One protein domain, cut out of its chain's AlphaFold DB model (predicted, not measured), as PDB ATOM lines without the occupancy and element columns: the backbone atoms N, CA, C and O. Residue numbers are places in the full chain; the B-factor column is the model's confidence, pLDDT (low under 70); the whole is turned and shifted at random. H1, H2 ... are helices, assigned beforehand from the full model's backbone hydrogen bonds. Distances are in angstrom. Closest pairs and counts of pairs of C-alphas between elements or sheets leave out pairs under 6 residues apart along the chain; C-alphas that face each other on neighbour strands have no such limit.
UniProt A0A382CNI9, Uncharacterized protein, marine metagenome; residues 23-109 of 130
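What this domain is: This is residues 23 to 109 of the 130 residues of an uncharacterized protein of marine metagenome (UniProt A0A382CNI9). What shape do the four helices make? The hairpin of H1 and H2 packs on the early part of the long helix H3, with H1 crossing H3 and the last residues of H2 meeting it in a V; at the other end of H3 the chain turns and H4 folds back as an arm, whose residues 100 to 109 stick out. How much is printed, and of what kind? The printed part has 87 residues with four named helices, in the order H1, H2, H3, H4, and no named strand; the class is all helix. How closely is it gathered? It is loose, with a radius of gyration of the C-alphas of 15.0 A and spans of 44 by 30 by 23 A.

How they stand to each other: What touches the longest helix? H3, residues 69 to 89, touches H1, residues 24 to 39, through its residues 74 to 78 and residues 26 to 33 of H1; the closest C-alphas, of Ala 30 and Ile 78, are 6.1 A apart, at a steep tilt of 63 degrees, the same way. Residues 69 to 75 of H3 touch residues 59 to 60 of H2, residues 45 to 60; the closest C-alphas, of Val 60 and Arg 71, are 5.3 A apart, and this hairpin has a steep tilt of 45 degrees, opposite ways. How do H1 and H2 stand? They are a hairpin and touch, at a shallow tilt of 21 degrees, opposite ways, with the closest C-alphas, of Val 36 and Val 52, 6.0 A apart. Where is H4? H4, residues 92 to 109, is close to H3 but not clearly touching, with the closest C-alphas, of Leu 87 and Arg 95, 6.3 A apart, at a steep tilt of 46 degrees, opposite ways; it is apart from H1 and H2. Are the helices' backbones complete? In H1, H3 and H4 every O i to N i+4 pair is within hydrogen-bond range, and in H2 11 of 12 are.

Where its parts are: Where does the longest helix run? H3 goes from C-alpha 69 at (354.242, 273.800, 271.981) to C-alpha 89 at (356.565, 262.102, 299.929), 30.4 A. How long are the others? H1, residues 24 to 39, begins with C-alpha 24 at (340.782, 267.172, 280.057) and measures 23.0 A; H2, residues 45 to 60, measures 22.6 A. H4, residues 92 to 109, measures 25.8 A and ends with C-alpha 109 at (377.209, 264.584, 282.355).

The domain as a whole: How far does it reach? The two C-alphas farthest apart, of Asp 64 and Glu 93, are 46.4 A apart. Is the printed part whole? It has no cut; the links H1 to H2 and H3 to H4 are tight, and H2 to H3 is short. Where is confidence low? The mean pLDDT of the printed part is 88.0, and residue 65 is under 70.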
ATOM      1  N   MET A  23     340.882 271.018 281.658       76.81
ATOM      2  CA  MET A  23     342.155 270.317 281.819       76.81
ATOM      3  C   MET A  23     342.070 268.884 281.290       76.81
ATOM      4  O   MET A  23     342.927 268.065 281.613       76.81
ATOM      5  N   SER A  24     341.022 268.537 280.536       82.00
ATOM      6  CA  SER A  24     340.782 267.172 280.057       82.00
ATOM      7  C   SER A  24     341.947 266.645 279.221       82.00
ATOM      8  O   SER A  24     342.410 265.528 279.468       82.00
ATOM      9  N   GLU A  25     342.481 267.472 278.323       79.31
ATOM     10  CA  GLU A  25     343.648 267.143 277.501       79.31
ATOM     11  C   GLU A  25     344.908 266.974 278.356       79.31
ATOM     12  O   GLU A  25     345.569 265.941 278.279       79.31
ATOM     13  N   THR A  26     345.179 267.902 279.278       83.56
ATOM     14  CA  THR A  26     346.302 267.794 280.228       83.56
ATOM     15  C   THR A  26     346.200 266.539 281.102       83.56
ATOM     16  O   THR A  26     347.194 265.858 281.352       83.56
ATOM     17  N   HIS A  27     345.000 266.177 281.562       88.00
ATOM     18  CA  HIS A  27     344.780 264.946 282.320       88.00
ATOM     19  C   HIS A  27     344.987 263.696 281.460       88.00
ATOM     20  O   HIS A  27     345.482 262.684 281.962       88.00
ATOM     21  N   GLN A  28     344.595 263.729 280.187       89.88
ATOM     22  CA  GLN A  28     344.852 262.638 279.252       89.88
ATOM     23  C   GLN A  28     346.350 262.483 278.985       89.88
ATOM     24  O   GLN A  28     346.858 261.368 279.114       89.88
ATOM     25  N   LEU A  29     347.057 263.586 278.738       90.38
ATOM     26  CA  LEU A  29     348.508 263.607 278.589       90.38
ATOM     27  C   LEU A  29     349.194 263.039 279.839       90.38
ATOM     28  O   LEU A  29     350.032 262.149 279.735       90.38
ATOM     29  N   ALA A  30     348.762 263.436 281.041       92.38
ATOM     30  CA  ALA A  30     349.312 262.906 282.290       92.38
ATOM     31  C   ALA A  30     349.148 261.383 282.413       92.38
ATOM     32  O   ALA A  30     350.058 260.692 282.871       92.38
ATOM     33  N   ARG A  31     348.006 260.834 281.978       94.06
ATOM     34  CA  ARG A  31     347.795 259.378 281.944       94.06
ATOM     35  C   ARG A  31     348.719 258.695 280.940       94.06
ATOM     36  O   ARG A  31     349.216 257.617 281.247       94.06
ATOM     37  N   GLN A  32     348.939 259.295 279.770       93.81
ATOM     38  CA  GLN A  32     349.842 258.756 278.751       93.81
ATOM     39  C   GLN A  32     351.292 258.745 279.244       93.81
ATOM     40  O   GLN A  32     351.937 257.705 279.163       93.81
ATOM     41  N   VAL A  33     351.759 259.830 279.870       93.06
ATOM     42  CA  VAL A  33     353.093 259.902 280.494       93.06
ATOM     43  C   VAL A  33     353.280 258.789 281.531       93.06
ATOM     44  O   VAL A  33     354.290 258.095 281.525       93.06
ATOM     45  N   VAL A  34     352.283 258.541 282.390       94.31
ATOM     46  CA  VAL A  34     352.344 257.424 283.353       94.31
ATOM     47  C   VAL A  34     352.474 256.067 282.655       94.31
ATOM     48  O   VAL A  34     353.172 255.193 283.166       94.31
ATOM     49  N   GLN A  35     351.813 255.862 281.513       95.25
ATOM     50  CA  GLN A  35     351.953 254.613 280.759       95.25
ATOM     51  C   GLN A  35     353.351 254.462 280.162       95.25
ATOM     52  O   GLN A  35     353.901 253.370 280.260       95.25
ATOM     53  N   VAL A  36     353.946 255.545 279.647       93.31
ATOM     54  CA  VAL A  36     355.333 255.546 279.147       93.31
ATOM     55  C   VAL A  36     356.309 255.092 280.232       93.31
ATOM     56  O   VAL A  36     357.082 254.162 280.022       93.31
ATOM     57  N   PHE A  37     356.228 255.672 281.434       92.31
ATOM     58  CA  PHE A  37     357.096 255.248 282.536       92.31
ATOM     59  C   PHE A  37     356.818 253.816 283.002       92.31
ATOM     60  O   PHE A  37     357.730 253.135 283.448       92.31
ATOM     61  N   ARG A  38     355.573 253.332 282.914       93.75
ATOM     62  CA  ARG A  38     355.234 251.947 283.288       93.75
ATOM     63  C   ARG A  38     355.736 250.905 282.298       93.75
ATOM     64  O   ARG A  38     355.899 249.759 282.704       93.75
ATOM     65  N   SER A  39     355.911 251.268 281.030       91.00
ATOM     66  CA  SER A  39     356.429 250.358 280.008       91.00
ATOM     67  C   SER A  39     357.954 250.287 279.970       91.00
ATOM     68  O   SER A  39     358.471 249.407 279.294       91.00
ATOM     69  N   ALA A  40     358.653 251.181 280.675       92.69
ATOM     70  CA  ALA A  40     360.108 251.252 280.661       92.69
ATOM     71  C   ALA A  40     360.770 250.010 281.283       92.69
ATOM     72  O   ALA A  40     360.344 249.522 282.335       92.69
ATOM     73  N   ASP A  41     361.856 249.543 280.664       91.06
ATOM     74  CA  ASP A  41     362.719 248.505 281.231       91.06
ATOM     75  C   ASP A  41     363.629 249.081 282.334       91.06
ATOM     76  O   ASP A  41     364.704 249.627 282.078       91.06
ATOM     77  N   PHE A  42     363.197 248.953 283.589       91.50
ATOM     78  CA  PHE A  42     363.983 249.382 284.752       91.50
ATOM     79  C   PHE A  42     365.114 248.412 285.130       91.50
ATOM     80  O   PHE A  42     365.997 248.798 285.899       91.50
ATOM     81  N   ASP A  43     365.112 247.184 284.601       94.94
ATOM     82  CA  ASP A  43     366.197 246.221 284.816       94.94
ATOM     83  C   ASP A  43     367.401 246.536 283.906       94.94
ATOM     84  O   ASP A  43     368.541 246.191 284.236       94.94
ATOM     85  N   ASN A  44     367.172 247.248 282.794       90.44
ATOM     86  CA  ASN A  44     368.201 247.782 281.902       90.44
ATOM     87  C   ASN A  44     368.075 249.311 281.717       90.44
ATOM     88  O   ASN A  44     367.536 249.771 280.708       90.44
ATOM     89  N   PRO A  45     368.637 250.119 282.640       83.31
ATOM     90  CA  PRO A  45     368.422 251.565 282.670       83.31
ATOM     91  C   PRO A  45     368.805 252.313 281.392       83.31
ATOM     92  O   PRO A  45     368.149 253.292 281.068       83.31
ATOM     93  N   ALA A  46     369.835 251.873 280.661       82.38
ATOM     94  CA  ALA A  46     370.234 252.530 279.415       82.38
ATOM     95  C   ALA A  46     369.141 252.396 278.341       82.38
ATOM     96  O   ALA A  46     368.726 253.385 277.750       82.38
ATOM     97  N   VAL A  47     368.623 251.179 278.150       84.69
ATOM     98  CA  VAL A  47     367.549 250.913 277.181       84.69
ATOM     99  C   VAL A  47     366.230 251.527 277.649       84.69
ATOM    100  O   VAL A  47     365.555 252.189 276.866       84.69
ATOM    101  N   GLY A  48     365.887 251.372 278.930       86.94
ATOM    102  CA  GLY A  48     364.661 251.942 279.485       86.94
ATOM    103  C   GLY A  48     364.619 253.471 279.404       86.94
ATOM    104  O   GLY A  48     363.559 254.036 279.148       86.94
ATOM    105  N   GLN A  49     365.757 254.155 279.580       85.69
ATOM    106  CA  GLN A  49     365.842 255.609 279.407       85.69
ATOM    107  C   GLN A  49     365.597 256.025 277.953       85.69
ATOM    108  O   GLN A  49     364.778 256.915 277.719       85.69
ATOM    109  N   ASP A  50     366.240 255.361 276.990       84.69
ATOM    110  CA  ASP A  50     366.053 255.644 275.562       84.69
ATOM    111  C   ASP A  50     364.587 255.436 275.127       84.69
ATOM    112  O   ASP A  50     364.015 256.263 274.414       84.69
ATOM    113  N   GLU A  51     363.940 254.367 275.604       87.12
ATOM    114  CA  GLU A  51     362.522 254.090 275.334       87.12
ATOM    115  C   GLU A  51     361.596 255.160 275.921       87.12
ATOM    116  O   GLU A  51     360.665 255.608 275.248       87.12
ATOM    117  N   VAL A  52     361.847 255.605 277.158       89.19
ATOM    118  CA  VAL A  52     361.060 256.676 277.788       89.19
ATOM    119  C   VAL A  52     361.173 257.973 276.995       89.19
ATOM    120  O   VAL A  52     360.149 258.623 276.775       89.19
ATOM    121  N   VAL A  53     362.376 258.344 276.548       86.81
ATOM    122  CA  VAL A  53     362.599 259.553 275.739       86.81
ATOM    123  C   VAL A  53     361.835 259.456 274.418       86.81
ATOM    124  O   VAL A  53     360.972 260.292 274.155       86.81
ATOM    125  N   MET A  54     362.049 258.388 273.649       85.38
ATOM    126  CA  MET A  54     361.398 258.176 272.353       85.38
ATOM    127  C   MET A  54     359.865 258.123 272.459       85.38
ATOM    128  O   MET A  54     359.143 258.687 271.635       85.38
ATOM    129  N   HIS A  55     359.313 257.447 273.468       88.56
ATOM    130  CA  HIS A  55     357.861 257.398 273.647       88.56
ATOM    131  C   HIS A  55     357.279 258.728 274.123       88.56
ATOM    132  O   HIS A  55     356.155 259.053 273.751       88.56
ATOM    133  N   THR A  56     358.034 259.505 274.899       87.12
ATOM    134  CA  THR A  56     357.637 260.853 275.314       87.12
ATOM    135  C   THR A  56     357.637 261.826 274.142       87.12
ATOM    136  O   THR A  56     356.703 262.617 274.029       87.12
ATOM    137  N   GLU A  57     358.630 261.753 273.253       83.81
ATOM    138  CA  GLU A  57     358.660 262.534 272.013       83.81
ATOM    139  C   GLU A  57     357.352 262.347 271.237       83.81
ATOM    140  O   GLU A  57     356.635 263.312 270.987       83.81
ATOM    141  N   ASN A  58     356.939 261.103 270.995       84.25
ATOM    142  CA  ASN A  58     355.681 260.802 270.301       84.25
ATOM    143  C   ASN A  58     354.413 261.381 270.970       84.25
ATOM    144  O   ASN A  58     353.356 261.403 270.345       84.25
ATOM    145  N   LEU A  59     354.473 261.818 272.235       84.50
ATOM    146  CA  LEU A  59     353.351 262.490 272.900       84.50
ATOM    147  C   LEU A  59     353.310 263.999 272.631       84.50
ATOM    148  O   LEU A  59     352.232 264.590 272.713       84.50
ATOM    149  N   VAL A  60     354.459 264.623 272.353       83.12
ATOM    150  CA  VAL A  60     354.596 266.083 272.200       83.12
ATOM    151  C   VAL A  60     354.732 266.540 270.748       83.12
ATOM    152  O   VAL A  60     354.521 267.719 270.469       83.12
ATOM    153  N   PHE A  61     355.043 265.629 269.827       79.62
ATOM    154  CA  PHE A  61     354.927 265.878 268.392       79.62
ATOM    155  C   PHE A  61     353.474 265.683 267.924       79.62
ATOM    156  O   PHE A  61     352.739 264.845 268.457       79.62
ATOM    157  N   ASP A  62     353.051 266.487 266.954       71.94
ATOM    158  CA  ASP A  62     351.785 266.311 266.244       71.94
ATOM    159  C   ASP A  62     351.905 265.272 265.110       71.94
ATOM    160  O   ASP A  62     352.983 264.740 264.828       71.94
ATOM    161  N   ASP A  63     350.776 264.957 264.470       70.44
ATOM    162  CA  ASP A  63     350.700 263.949 263.402       70.44
ATOM    163  C   ASP A  63     351.509 264.337 262.145       70.44
ATOM    164  O   ASP A  63     351.853 263.463 261.343       70.44
ATOM    165  N   ASP A  64     351.841 265.623 261.989       72.38
ATOM    166  CA  ASP A  64     352.645 266.166 260.889       72.38
ATOM    167  C   ASP A  64     354.149 266.217 261.239       72.38
ATOM    168  O   ASP A  64     354.979 266.595 260.407       72.38
ATOM    169  N   GLY A  65     354.521 265.786 262.450       68.12
ATOM    170  CA  GLY A  65     355.897 265.767 262.939       68.12
ATOM    171  C   GLY A  65     356.415 267.129 263.401       68.12
ATOM    172  O   GLY A  65     357.622 267.271 263.615       68.12
ATOM    173  N   SER A  66     355.546 268.129 263.576       74.44
ATOM    174  CA  SER A  66     355.887 269.386 264.244       74.44
ATOM    175  C   SER A  66     355.716 269.296 265.760       74.44
ATOM    176  O   SER A  66     354.949 268.501 266.297       74.44
ATOM    177  N   VAL A  67     356.483 270.118 266.480       75.25
ATOM    178  CA  VAL A  67     356.378 270.222 267.937       75.25
ATOM    179  C   VAL A  67     355.128 271.021 268.304       75.25
ATOM    180  O   VAL A  67     355.047 272.227 268.040       75.25
ATOM    181  N   ASP A  68     354.193 270.371 268.992       81.19
ATOM    182  CA  ASP A  68     353.056 271.037 269.617       81.19
ATOM    183  C   ASP A  68     353.532 271.698 270.921       81.19
ATOM    184  O   ASP A  68     353.793 271.052 271.941       81.19
ATOM    185  N   HIS A  69     353.690 273.022 270.875       80.88
ATOM    186  CA  HIS A  69     354.242 273.800 271.981       80.88
ATOM    187  C   HIS A  69     353.363 273.731 273.235       80.88
ATOM    188  O   HIS A  69     353.894 273.689 274.349       80.88
ATOM    189  N   ASP A  70     352.039 273.667 273.075       79.88
ATOM    190  CA  ASP A  70     351.113 273.572 274.201       79.88
ATOM    191  C   ASP A  70     351.228 272.197 274.871       79.88
ATOM    192  O   ASP A  70     351.257 272.104 276.105       79.88
ATOM    193  N   ARG A  71     351.420 271.127 274.086       82.62
ATOM    194  CA  ARG A  71     351.728 269.793 274.628       82.62
ATOM    195  C   ARG A  71     353.079 269.730 275.323       82.62
ATOM    196  O   ARG A  71     353.164 269.109 276.382       82.62
ATOM    197  N   VAL A  72     354.116 270.382 274.792       86.38
ATOM    198  CA  VAL A  72     355.428 270.465 275.462       86.38
ATOM    199  C   VAL A  72     355.296 271.153 276.819       86.38
ATOM    200  O   VAL A  72     355.772 270.632 277.830       86.38
ATOM    201  N   VAL A  73     354.610 272.298 276.878       84.88
ATOM    202  CA  VAL A  73     354.359 273.008 278.142       84.88
ATOM    203  C   VAL A  73     353.542 272.134 279.098       84.88
ATOM    204  O   VAL A  73     353.897 272.015 280.274       84.88
ATOM    205  N   GLY A  74     352.495 271.469 278.604       87.12
ATOM    206  CA  GLY A  74     351.691 270.526 279.379       87.12
ATOM    207  C   GLY A  74     352.529 269.392 279.972       87.12
ATOM    208  O   GLY A  74     352.443 269.121 281.172       87.12
ATOM    209  N   TYR A  75     353.398 268.779 279.167       89.25
ATOM    210  CA  TYR A  75     354.331 267.742 279.602       89.25
ATOM    211  C   TYR A  75     355.270 268.243 280.707       89.25
ATOM    212  O   TYR A  75     355.378 267.603 281.756       89.25
ATOM    213  N   LEU A  76     355.885 269.421 280.540       89.00
ATOM    214  CA  LEU A  76     356.760 270.012 281.559       89.00
ATOM    215  C   LEU A  76     356.023 270.251 282.883       89.00
ATOM    216  O   LEU A  76     356.574 269.980 283.953       89.00
ATOM    217  N   VAL A  77     354.776 270.727 282.839       89.12
ATOM    218  CA  VAL A  77     353.944 270.912 284.040       89.12
ATOM    219  C   VAL A  77     353.667 269.571 284.727       89.12
ATOM    220  O   VAL A  77     353.782 269.468 285.950       89.12
ATOM    221  N   ILE A  78     353.335 268.534 283.954       92.31
ATOM    222  CA  ILE A  78     353.046 267.187 284.464       92.31
ATOM    223  C   ILE A  78     354.280 266.578 285.136       92.31
ATOM    224  O   ILE A  78     354.179 266.117 286.274       92.31
ATOM    225  N   ILE A  79     355.441 266.610 284.478       93.50
ATOM    226  CA  ILE A  79     356.684 266.051 285.026       93.50
ATOM    227  C   ILE A  79     357.103 266.782 286.293       93.50
ATOM    228  O   ILE A  79     357.388 266.131 287.296       93.50
ATOM    229  N   ASN A  80     357.074 268.118 286.297       92.19
ATOM    230  CA  ASN A  80     357.380 268.881 287.508       92.19
ATOM    231  C   ASN A  80     356.441 268.512 288.656       92.19
ATOM    232  O   ASN A  80     356.891 268.349 289.789       92.19
ATOM    233  N   ARG A  81     355.146 268.320 288.376       91.75
ATOM    234  CA  ARG A  81     354.191 267.873 289.390       91.75
ATOM    235  C   ARG A  81     354.519 266.472 289.902       91.75
ATOM    236  O   ARG A  81     354.514 266.278 291.110       91.75
ATOM    237  N   PHE A  82     354.824 265.515 289.029       93.88
ATOM    238  CA  PHE A  82     355.189 264.154 289.440       93.88
ATOM    239  C   PHE A  82     356.461 264.128 290.286       93.88
ATOM    240  O   PHE A  82     356.475 263.499 291.343       93.88
ATOM    241  N   LEU A  83     357.499 264.856 289.869       92.88
ATOM    242  CA  LEU A  83     358.729 265.010 290.642       92.88
ATOM    243  C   LEU A  83     358.439 265.612 292.014       92.88
ATOM    244  O   LEU A  83     358.926 265.110 293.023       92.88
ATOM    245  N   ALA A  84     357.615 266.652 292.070       92.25
ATOM    246  CA  ALA A  84     357.299 267.304 293.325       92.25
ATOM    247  C   ALA A  84     356.487 266.393 294.267       92.25
ATOM    248  O   ALA A  84     356.812 266.321 295.448       92.25
ATOM    249  N   GLU A  85     355.509 265.628 293.764       93.94
ATOM    250  CA  GLU A  85     354.784 264.611 294.551       93.94
ATOM    251  C   GLU A  85     355.738 263.560 295.144       93.94
ATOM    252  O   GLU A  85     355.623 263.211 296.320       93.94
ATOM    253  N   ILE A  86     356.728 263.098 294.367       92.06
ATOM    254  CA  ILE A  86     357.763 262.172 294.854       92.06
ATOM    255  C   ILE A  86     358.590 262.839 295.960       92.06
ATOM    256  O   ILE A  86     358.693 262.302 297.061       92.06
ATOM    257  N   LEU A  87     359.130 264.031 295.702       93.25
ATOM    258  CA  LEU A  87     360.006 264.747 296.636       93.25
ATOM    259  C   LEU A  87     359.284 265.178 297.923       93.25
ATOM    260  O   LEU A  87     359.906 265.236 298.983       93.25
ATOM    261  N   TRP A  88     357.987 265.488 297.859       93.62
ATOM    262  CA  TRP A  88     357.174 265.793 299.042       93.62
ATOM    263  C   TRP A  88     356.788 264.551 299.843       93.62
ATOM    264  O   TRP A  88     356.481 264.679 301.027       93.62
ATOM    265  N   SER A  89     356.814 263.366 299.229       95.00
ATOM    266  CA  SER A  89     356.565 262.102 299.929       95.00
ATOM    267  C   SER A  89     357.759 261.626 300.766       95.00
ATOM    268  O   SER A  89     357.583 260.807 301.670       95.00
ATOM    269  N   TRP A  90     358.962 262.133 300.485       95.19
ATOM    270  CA  TRP A  90     360.186 261.788 301.205       95.19
ATOM    271  C   TRP A  90     360.403 262.677 302.430       95.19
ATOM    272  O   TRP A  90     359.968 263.830 302.487       95.19
ATOM    273  N   ASP A  91     361.111 262.141 303.422       95.88
ATOM    274  CA  ASP A  91     361.637 262.947 304.516       95.88
ATOM    275  C   ASP A  91     362.766 263.876 304.027       95.88
ATOM    276  O   ASP A  91     363.308 263.725 302.930       95.88
ATOM    277  N   ALA A  92     363.106 264.873 304.848       94.94
ATOM    278  CA  ALA A  92     364.072 265.898 304.469       94.94
ATOM    279  C   ALA A  92     365.477 265.334 304.201       94.94
ATOM    280  O   ALA A  92     366.116 265.788 303.261       94.94
ATOM    281  N   GLU A  93     365.929 264.340 304.970       96.56
ATOM    282  CA  GLU A  93     367.274 263.772 304.829       96.56
ATOM    283  C   GLU A  93     367.396 262.985 303.522       96.56
ATOM    284  O   GLU A  93     368.317 263.221 302.740       96.56
ATOM    285  N   THR A  94     366.422 262.119 303.228       95.50
ATOM    286  CA  THR A  94     366.376 261.374 301.959       95.50
ATOM    287  C   THR A  94     366.335 262.315 300.755       95.50
ATOM    288  O   THR A  94     367.018 262.090 299.753       95.50
ATOM    289  N   ARG A  95     365.545 263.390 300.844       96.19
ATOM    290  CA  ARG A  95     365.433 264.382 299.772       96.19
ATOM    291  C   ARG A  95     366.738 265.150 299.548       96.19
ATOM    292  O   ARG A  95     367.107 265.353 298.395       96.19
ATOM    293  N   ASP A  96     367.421 265.554 300.614       96.00
ATOM    294  CA  ASP A  96     368.688 266.283 300.515       96.00
ATOM    295  C   ASP A  96     369.784 265.395 299.898       96.00
ATOM    296  O   ASP A  96     370.449 265.815 298.953       96.00
ATOM    297  N   LEU A  97     369.878 264.125 300.317       96.56
ATOM    298  CA  LEU A  97     370.796 263.148 299.716       96.56
ATOM    299  C   LEU A  97     370.536 262.932 298.219       96.56
ATOM    300  O   LEU A  97     371.474 262.784 297.435       96.56
ATOM    301  N   TYR A  98     369.268 262.915 297.803       94.25
ATOM    302  CA  TYR A  98     368.928 262.806 296.388       94.25
ATOM    303  C   TYR A  98     369.352 264.048 295.596       94.25
ATOM    304  O   TYR A  98     369.858 263.910 294.484       94.25
ATOM    305  N   PHE A  99     369.200 265.256 296.150       95.25
ATOM    306  CA  PHE A  99     369.676 266.474 295.491       95.25
ATOM    307  C   PHE A  99     371.199 266.512 295.350       95.25
ATOM    308  O   PHE A  99     371.683 266.901 294.286       95.25
ATOM    309  N   ASP A 100     371.939 266.065 296.365       96.25
ATOM    310  CA  ASP A 100     373.397 265.940 296.281       96.25
ATOM    311  C   ASP A 100     373.799 264.957 295.169       96.25
ATOM    312  O   ASP A 100     374.627 265.282 294.318       96.25
ATOM    313  N   HIS A 101     373.134 263.800 295.094       93.56
ATOM    314  CA  HIS A 101     373.354 262.828 294.022       93.56
ATOM    315  C   HIS A 101     373.046 263.397 292.625       93.56
ATOM    316  O   HIS A 101     373.835 263.218 291.696       93.56
ATOM    317  N   LEU A 102     371.929 264.119 292.457       91.25
ATOM    318  CA  LEU A 102     371.608 264.788 291.191       91.25
ATOM    319  C   LEU A 102     372.683 265.815 290.804       91.25
ATOM    320  O   LEU A 102     373.046 265.904 289.632       91.25
ATOM    321  N   ALA A 103     373.201 266.583 291.767       91.19
ATOM    322  CA  ALA A 103     374.257 267.559 291.517       91.19
ATOM    323  C   ALA A 103     375.557 266.881 291.051       91.19
ATOM    324  O   ALA A 103     376.210 267.373 290.127       91.19
ATOM    325  N   GLU A 104     375.915 265.739 291.640       89.69
ATOM    326  CA  GLU A 104     377.040 264.914 291.189       89.69
ATOM    327  C   GLU A 104     376.828 264.398 289.760       89.69
ATOM    328  O   GLU A 104     377.695 264.611 288.913       89.69
ATOM    329  N   MET A 105     375.660 263.827 289.444       85.62
ATOM    330  CA  MET A 105     375.364 263.340 288.087       85.62
ATOM    331  C   MET A 105     375.417 264.446 287.028       85.62
ATOM    332  O   MET A 105     375.961 264.234 285.950       85.62
ATOM    333  N   VAL A 106     374.886 265.640 287.315       83.62
ATOM    334  CA  VAL A 106     374.950 266.775 286.375       83.62
ATOM    335  C   VAL A 106     376.402 267.160 286.090       83.62
ATOM    336  O   VAL A 106     376.763 267.429 284.940       83.62
ATOM    337  N   ASN A 107     377.257 267.143 287.116       82.94
ATOM    338  CA  ASN A 107     378.687 267.353 286.930       82.94
ATOM    339  C   ASN A 107     379.298 266.234 286.075       82.94
ATOM    340  O   ASN A 107     380.090 266.521 285.180       82.94
ATOM    341  N   GLU A 108     378.930 264.974 286.287       79.31
ATOM    342  CA  GLU A 108     379.403 263.859 285.460       79.31
ATOM    343  C   GLU A 108     378.981 264.002 283.993       79.31
ATOM    344  O   GLU A 108     379.839 263.890 283.115       79.31
ATOM    345  N   TRP A 109     377.716 264.336 283.712       77.25
ATOM    346  CA  TRP A 109     377.209 264.584 282.355       77.25
ATOM    347  C   TRP A 109     377.966 265.702 281.654       77.25
ATOM    348  O   TRP A 109     378.348 265.556 280.502       77.25
TER     349      TRP A 109